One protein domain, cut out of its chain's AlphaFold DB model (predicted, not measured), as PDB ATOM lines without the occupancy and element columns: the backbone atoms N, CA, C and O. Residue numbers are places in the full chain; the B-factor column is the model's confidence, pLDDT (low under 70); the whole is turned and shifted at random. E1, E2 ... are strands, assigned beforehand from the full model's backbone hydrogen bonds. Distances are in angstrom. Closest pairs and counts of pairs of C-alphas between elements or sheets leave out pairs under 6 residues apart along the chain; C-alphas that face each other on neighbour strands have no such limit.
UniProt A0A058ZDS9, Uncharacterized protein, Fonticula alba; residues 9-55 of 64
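Overview. This is residues 9 to 55 of the 64 residues of an uncharacterized protein of Fonticula alba (UniProt A0A058ZDS9). Two small two-stranded hairpins, E1 with E2 and E3 with E4, make the two arms of a C, joined at one end by residues 34 to 39. In the first arm a long loop, residues 13 to 26, leaves E1 and folds back into E2, and the strands E1 and E2 of this arm stay apart from E3 and E4 of the other. The printed part has 47 residues with four named strands in the order E1, E2, E3, E4, in two sheets, each antiparallel, and no named helix. The class is all strand, though under half of the residues, 22 of 47, are in named elements. The whole is compact, with a radius of gyration of the C-alphas of 10.5 A and spans of 27 by 19 by 16 A.

Along the chain. Find C-alpha 9 at (312.323, 321.518, 387.899); there E1 begins, and it covers residues 9 to 12, 10.7 A from first to last C-alpha. Go on past the loop to C-alpha 27 at (308.466, 312.929, 392.638), where E2 begins; it covers residues 27 to 33, is the longest strand by residues and measures 11.2 A. E3 comes next, residues 40 to 45, 14.1 A long. E4 covers residues 50 to 54, 12.8 A long, and ends at C-alpha 54 at (309.001, 326.800, 374.969).

Arrangement. Look first at E1 and E2, a hairpin of antiparallel neighbours with 153 degrees between their N-to-C directions. C-alphas 9 and 32 face each other at 4.6 A, and you will find N 10 and O 31 within hydrogen-bond range at 2.8 A, as are N 12 and O 27 at 2.7 A. Then turn to the hairpin of E3 and E4, antiparallel at 166 degrees. Here C-alphas 40 and 54 face each other at 4.3 A, and C-alphas 45 and 50 do so at 4.5 A. N 41 and O 53 are within hydrogen-bond range at 2.7 A, and so are N 51 and O 44 at 2.8 A. E1 is apart from E3 and E4, and E2 is apart from both too, with no C-alpha of the one within 8 A of the other in each of these pairs.

Size, cuts and confidence. Look for the two C-alphas farthest apart at Asn 28 and Thr 55, 28.1 A from each other. The printed part has no cut from residue 9 to residue 55. The link from E1 to E2 is long, with 14 residues; that from E2 to E3 is short, with 6, and that from E3 to E4 is tight, with 4. In the B-factor column the mean pLDDT of the printed part is 80.5, and residues 35 to 38 and residue 49 are under 70, the model's low confidence.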
ATOM      1  N   LEU A   9     312.439 322.387 386.731       84.31
ATOM      2  CA  LEU A   9     312.323 321.518 387.899       84.31
ATOM      3  C   LEU A   9     310.868 321.071 388.031       84.31
ATOM      4  O   LEU A   9     309.964 321.891 387.888       84.31
ATOM      5  N   VAL A  10     310.655 319.789 388.308       85.94
ATOM      6  CA  VAL A  10     309.333 319.182 388.496       85.94
ATOM      7  C   VAL A  10     309.316 318.359 389.782       85.94
ATOM      8  O   VAL A  10     310.324 317.754 390.149       85.94
ATOM      9  N   TRP A  11     308.188 318.379 390.485       90.19
ATOM     10  CA  TRP A  11     307.917 317.597 391.692       90.19
ATOM     11  C   TRP A  11     306.402 317.498 391.912       90.19
ATOM     12  O   TRP A  11     305.628 318.250 391.317       90.19
ATOM     13  N   GLY A  12     305.985 316.606 392.803       89.00
ATOM     14  CA  GLY A  12     304.603 316.382 393.203       89.00
ATOM     15  C   GLY A  12     304.028 315.075 392.670       89.00
ATOM     16  O   GLY A  12     304.750 314.145 392.304       89.00
ATOM     17  N   ASN A  13     302.695 315.017 392.662       88.31
ATOM     18  CA  ASN A  13     301.965 313.866 392.156       88.31
ATOM     19  C   ASN A  13     302.191 313.693 390.648       88.31
ATOM     20  O   ASN A  13     302.224 314.680 389.911       88.31
ATOM     21  N   ASN A  14     302.299 312.444 390.206       88.56
ATOM     22  CA  ASN A  14     302.551 312.077 388.820       88.56
ATOM     23  C   ASN A  14     301.630 310.947 388.319       88.56
ATOM     24  O   ASN A  14     301.933 310.295 387.321       88.56
ATOM     25  N   ASN A  15     300.490 310.713 388.980       86.50
ATOM     26  CA  ASN A  15     299.598 309.577 388.698       86.50
ATOM     27  C   ASN A  15     299.123 309.481 387.236       86.50
ATOM     28  O   ASN A  15     298.684 308.416 386.806       86.50
ATOM     29  N   VAL A  16     299.166 310.584 386.481       85.06
ATOM     30  CA  VAL A  16     298.774 310.633 385.063       85.06
ATOM     31  C   VAL A  16     299.929 311.029 384.135       85.06
ATOM     32  O   VAL A  16     299.705 311.280 382.953       85.06
ATOM     33  N   GLY A  17     301.164 311.085 384.641       85.12
ATOM     34  CA  GLY A  17     302.343 311.471 383.863       85.12
ATOM     35  C   GLY A  17     302.508 312.985 383.687       85.12
ATOM     36  O   GLY A  17     303.226 313.422 382.784       85.12
ATOM     37  N   GLN A  18     301.856 313.801 384.524       84.50
ATOM     38  CA  GLN A  18     301.854 315.262 384.400       84.50
ATOM     39  C   GLN A  18     303.238 315.907 384.573       84.50
ATOM     40  O   GLN A  18     303.435 317.036 384.129       84.50
ATOM     41  N   LEU A  19     304.211 315.199 385.161       84.19
ATOM     42  CA  LEU A  19     305.582 315.699 385.312       84.19
ATOM     43  C   LEU A  19     306.418 315.578 384.025       84.19
ATOM     44  O   LEU A  19     307.524 316.114 383.961       84.19
ATOM     45  N   GLY A  20     305.922 314.874 383.001       83.00
ATOM     46  CA  GLY A  20     306.569 314.800 381.686       83.00
ATOM     47  C   GLY A  20     307.873 313.992 381.645       83.00
ATOM     48  O   GLY A  20     308.628 314.110 380.684       83.00
ATOM     49  N   GLN A  21     308.143 313.165 382.662       84.06
ATOM     50  CA  GLN A  21     309.370 312.360 382.781       84.06
ATOM     51  C   GLN A  21     309.306 311.005 382.045       84.06
ATOM     52  O   GLN A  21     310.292 310.274 382.012       84.06
ATOM     53  N   GLY A  22     308.166 310.661 381.429       85.88
ATOM     54  CA  GLY A  22     307.969 309.387 380.718       85.88
ATOM     55  C   GLY A  22     307.561 308.207 381.610       85.88
ATOM     56  O   GLY A  22     307.510 307.076 381.137       85.88
ATOM     57  N   HIS A  23     307.251 308.467 382.880       87.56
ATOM     58  CA  HIS A  23     306.702 307.516 383.847       87.56
ATOM     59  C   HIS A  23     305.646 308.219 384.718       87.56
ATOM     60  O   HIS A  23     305.451 309.432 384.589       87.56
ATOM     61  N   THR A  24     304.963 307.467 385.584       92.94
ATOM     62  CA  THR A  24     303.848 307.949 386.425       92.94
ATOM     63  C   THR A  24     304.147 307.900 387.926       92.94
ATOM     64  O   THR A  24     303.231 307.938 388.740       92.94
ATOM     65  N   ASP A  25     305.419 307.775 388.306       93.94
ATOM     66  CA  ASP A  25     305.809 307.739 389.720       93.94
ATOM     67  C   ASP A  25     305.902 309.154 390.282       93.94
ATOM     68  O   ASP A  25     306.443 310.051 389.625       93.94
ATOM     69  N   ASP A  26     305.382 309.337 391.494       91.62
ATOM     70  CA  ASP A  26     305.449 310.599 392.225       91.62
ATOM     71  C   ASP A  26     306.902 311.025 392.477       91.62
ATOM     72  O   ASP A  26     307.785 310.208 392.752       91.62
ATOM     73  N   VAL A  27     307.142 312.335 392.432       93.00
ATOM     74  CA  VAL A  27     308.466 312.929 392.638       93.00
ATOM     75  C   VAL A  27     308.418 313.811 393.877       93.00
ATOM     76  O   VAL A  27     307.834 314.890 393.866       93.00
ATOM     77  N   ASN A  28     309.040 313.370 394.966       93.50
ATOM     78  CA  ASN A  28     308.924 314.056 396.257       93.50
ATOM     79  C   ASN A  28     309.883 315.247 396.429       93.50
ATOM     80  O   ASN A  28     309.728 316.021 397.370       93.50
ATOM     81  N   GLU A  29     310.854 315.413 395.530       91.12
ATOM     82  CA  GLU A  29     311.868 316.468 395.598       91.12
ATOM     83  C   GLU A  29     312.053 317.152 394.236       91.12
ATOM     84  O   GLU A  29     311.930 316.484 393.204       91.12
ATOM     85  N   PRO A  30     312.385 318.458 394.193       88.00
ATOM     86  CA  PRO A  30     312.616 319.166 392.937       88.00
ATOM     87  C   PRO A  30     313.627 318.450 392.035       88.00
ATOM     88  O   PRO A  30     314.823 318.415 392.319       88.00
ATOM     89  N   THR A  31     313.146 317.908 390.916       87.06
ATOM     90  CA  THR A  31     313.946 317.097 389.993       87.06
ATOM     91  C   THR A  31     314.047 317.778 388.639       87.06
ATOM     92  O   THR A  31     313.063 318.302 388.122       87.06
ATOM     93  N   VAL A  32     315.237 317.777 388.036       85.75
ATOM     94  CA  VAL A  32     315.452 318.406 386.725       85.75
ATOM     95  C   VAL A  32     314.743 317.605 385.634       85.75
ATOM     96  O   VAL A  32     315.104 316.459 385.371       85.75
ATOM     97  N   LEU A  33     313.782 318.230 384.951       83.25
ATOM     98  CA  LEU A  33     313.233 317.702 383.709       83.25
ATOM     99  C   LEU A  33     314.184 318.035 382.560       83.25
ATOM    100  O   LEU A  33     314.391 319.198 382.204       83.25
ATOM    101  N   VAL A  34     314.750 316.998 381.947       74.25
ATOM    102  CA  VAL A  34     315.600 317.143 380.762       74.25
ATOM    103  C   VAL A  34     314.707 317.308 379.531       74.25
ATOM    104  O   VAL A  34     314.416 316.354 378.811       74.25
ATOM    105  N   ALA A  35     314.266 318.541 379.281       67.31
ATOM    106  CA  ALA A  35     313.606 318.896 378.031       67.31
ATOM    107  C   ALA A  35     314.643 318.886 376.897       67.31
ATOM    108  O   ALA A  35     315.577 319.691 376.871       67.31
ATOM    109  N   ARG A  36     314.516 317.950 375.953       65.88
ATOM    110  CA  ARG A  36     315.428 317.892 374.806       65.88
ATOM    111  C   ARG A  36     315.157 319.064 373.858       65.88
ATOM    112  O   ARG A  36     314.037 319.248 373.392       65.88
ATOM    113  N   ARG A  37     316.220 319.818 373.558       63.94
ATOM    114  CA  ARG A  37     316.319 320.834 372.493       63.94
ATOM    115  C   ARG A  37     315.339 322.020 372.545       63.94
ATOM    116  O   ARG A  37     315.241 322.719 371.551       63.94
ATOM    117  N   ARG A  38     314.649 322.327 373.650       68.00
ATOM    118  CA  ARG A  38     313.811 323.545 373.731       68.00
ATOM    119  C   ARG A  38     314.068 324.335 375.008       68.00
ATOM    120  O   ARG A  38     314.168 323.757 376.087       68.00
ATOM    121  N   ARG A  39     314.172 325.664 374.892       70.75
ATOM    122  CA  ARG A  39     314.277 326.565 376.049       70.75
ATOM    123  C   ARG A  39     312.874 326.836 376.577       70.75
ATOM    124  O   ARG A  39     312.034 327.312 375.820       70.75
ATOM    125  N   ILE A  40     312.629 326.565 377.855       75.19
ATOM    126  CA  ILE A  40     311.358 326.904 378.506       75.19
ATOM    127  C   ILE A  40     311.341 328.410 378.811       75.19
ATOM    128  O   ILE A  40     312.310 328.942 379.348       75.19
ATOM    129  N   LEU A  41     310.258 329.089 378.436       70.75
ATOM    130  CA  LEU A  41     310.028 330.526 378.619       70.75
ATOM    131  C   LEU A  41     309.108 330.810 379.813       70.75
ATOM    132  O   LEU A  41     309.331 331.776 380.538       70.75
ATOM    133  N   SER A  42     308.089 329.975 380.027       70.50
ATOM    134  CA  SER A  42     307.205 330.040 381.196       70.50
ATOM    135  C   SER A  42     306.576 328.678 381.491       70.50
ATOM    136  O   SER A  42     306.480 327.821 380.609       70.50
ATOM    137  N   CYS A  43     306.153 328.482 382.739       75.81
ATOM    138  CA  CYS A  43     305.405 327.308 383.175       75.81
ATOM    139  C   CYS A  43     304.206 327.728 384.034       75.81
ATOM    140  O   CYS A  43     304.330 328.650 384.840       75.81
ATOM    141  N   ASP A  44     303.076 327.041 383.876       74.75
ATOM    142  CA  ASP A  44     301.885 327.187 384.722       74.75
ATOM    143  C   ASP A  44     301.350 325.807 385.133       74.75
ATOM    144  O   ASP A  44     301.547 324.818 384.420       74.75
ATOM    145  N   GLY A  45     300.711 325.724 386.297       72.06
ATOM    146  CA  GLY A  45     300.310 324.465 386.923       72.06
ATOM    147  C   GLY A  45     298.847 324.447 387.359       72.06
ATOM    148  O   GLY A  45     298.338 325.392 387.949       72.06
ATOM    149  N   SER A  46     298.190 323.318 387.115       79.44
ATOM    150  CA  SER A  46     296.851 322.960 387.587       79.44
ATOM    151  C   SER A  46     296.923 321.682 388.432       79.44
ATOM    152  O   SER A  46     297.931 320.978 388.434       79.44
ATOM    153  N   ALA A  47     295.828 321.332 389.115       75.25
ATOM    154  CA  ALA A  47     295.704 320.066 389.841       75.25
ATOM    155  C   ALA A  47     295.859 318.825 388.937       75.25
ATOM    156  O   ALA A  47     296.163 317.746 389.439       75.25
ATOM    157  N   GLN A  48     295.628 318.960 387.624       71.19
ATOM    158  CA  GLN A  48     295.644 317.835 386.679       71.19
ATOM    159  C   GLN A  48     296.657 317.976 385.540       71.19
ATOM    160  O   GLN A  48     296.932 316.994 384.857       71.19
ATOM    161  N   PHE A  49     297.181 319.178 385.287       65.81
ATOM    162  CA  PHE A  49     298.026 319.437 384.121       65.81
ATOM    163  C   PHE A  49     299.078 320.511 384.396       65.81
ATOM    164  O   PHE A  49     298.881 321.397 385.223       65.81
ATOM    165  N   THR A  50     300.174 320.461 383.642       77.69
ATOM    166  CA  THR A  50     301.229 321.479 383.628       77.69
ATOM    167  C   THR A  50     301.383 321.995 382.202       77.69
ATOM    168  O   THR A  50     301.471 321.206 381.262       77.69
ATOM    169  N   ILE A  51     301.392 323.316 382.029       74.19
ATOM    170  CA  ILE A  51     301.601 323.975 380.736       74.19
ATOM    171  C   ILE A  51     303.021 324.532 380.702       74.19
ATOM    172  O   ILE A  51     303.480 325.150 381.662       74.19
ATOM    173  N   LEU A  52     303.709 324.337 379.577       78.00
ATOM    174  CA  LEU A  52     305.039 324.877 379.309       78.00
ATOM    175  C   LEU A  52     304.994 325.699 378.019       78.00
ATOM    176  O   LEU A  52     304.565 325.200 376.980       78.00
ATOM    177  N   VAL A  53     305.484 326.937 378.067       71.06
ATOM    178  CA  VAL A  53     305.809 327.719 376.868       71.06
ATOM    179  C   VAL A  53     307.282 327.494 376.570       71.06
ATOM    180  O   VAL A  53     308.116 327.672 377.455       71.06
ATOM    181  N   ALA A  54     307.626 327.106 375.344       74.62
ATOM    182  CA  ALA A  54     309.001 326.800 374.969       74.62
ATOM    183  C   ALA A  54     309.357 327.347 373.583       74.62
ATOM    184  O   ALA A  54     308.490 327.485 372.721       74.62
ATOM    185  N   THR A  55     310.639 327.642 373.361       73.94
ATOM    186  CA  THR A  55     311.143 328.057 372.047       73.94
ATOM    187  C   THR A  55     311.100 326.905 371.050       73.94
ATOM    188  O   THR A  55     311.058 325.727 371.420       73.94
TER     189      THR A  55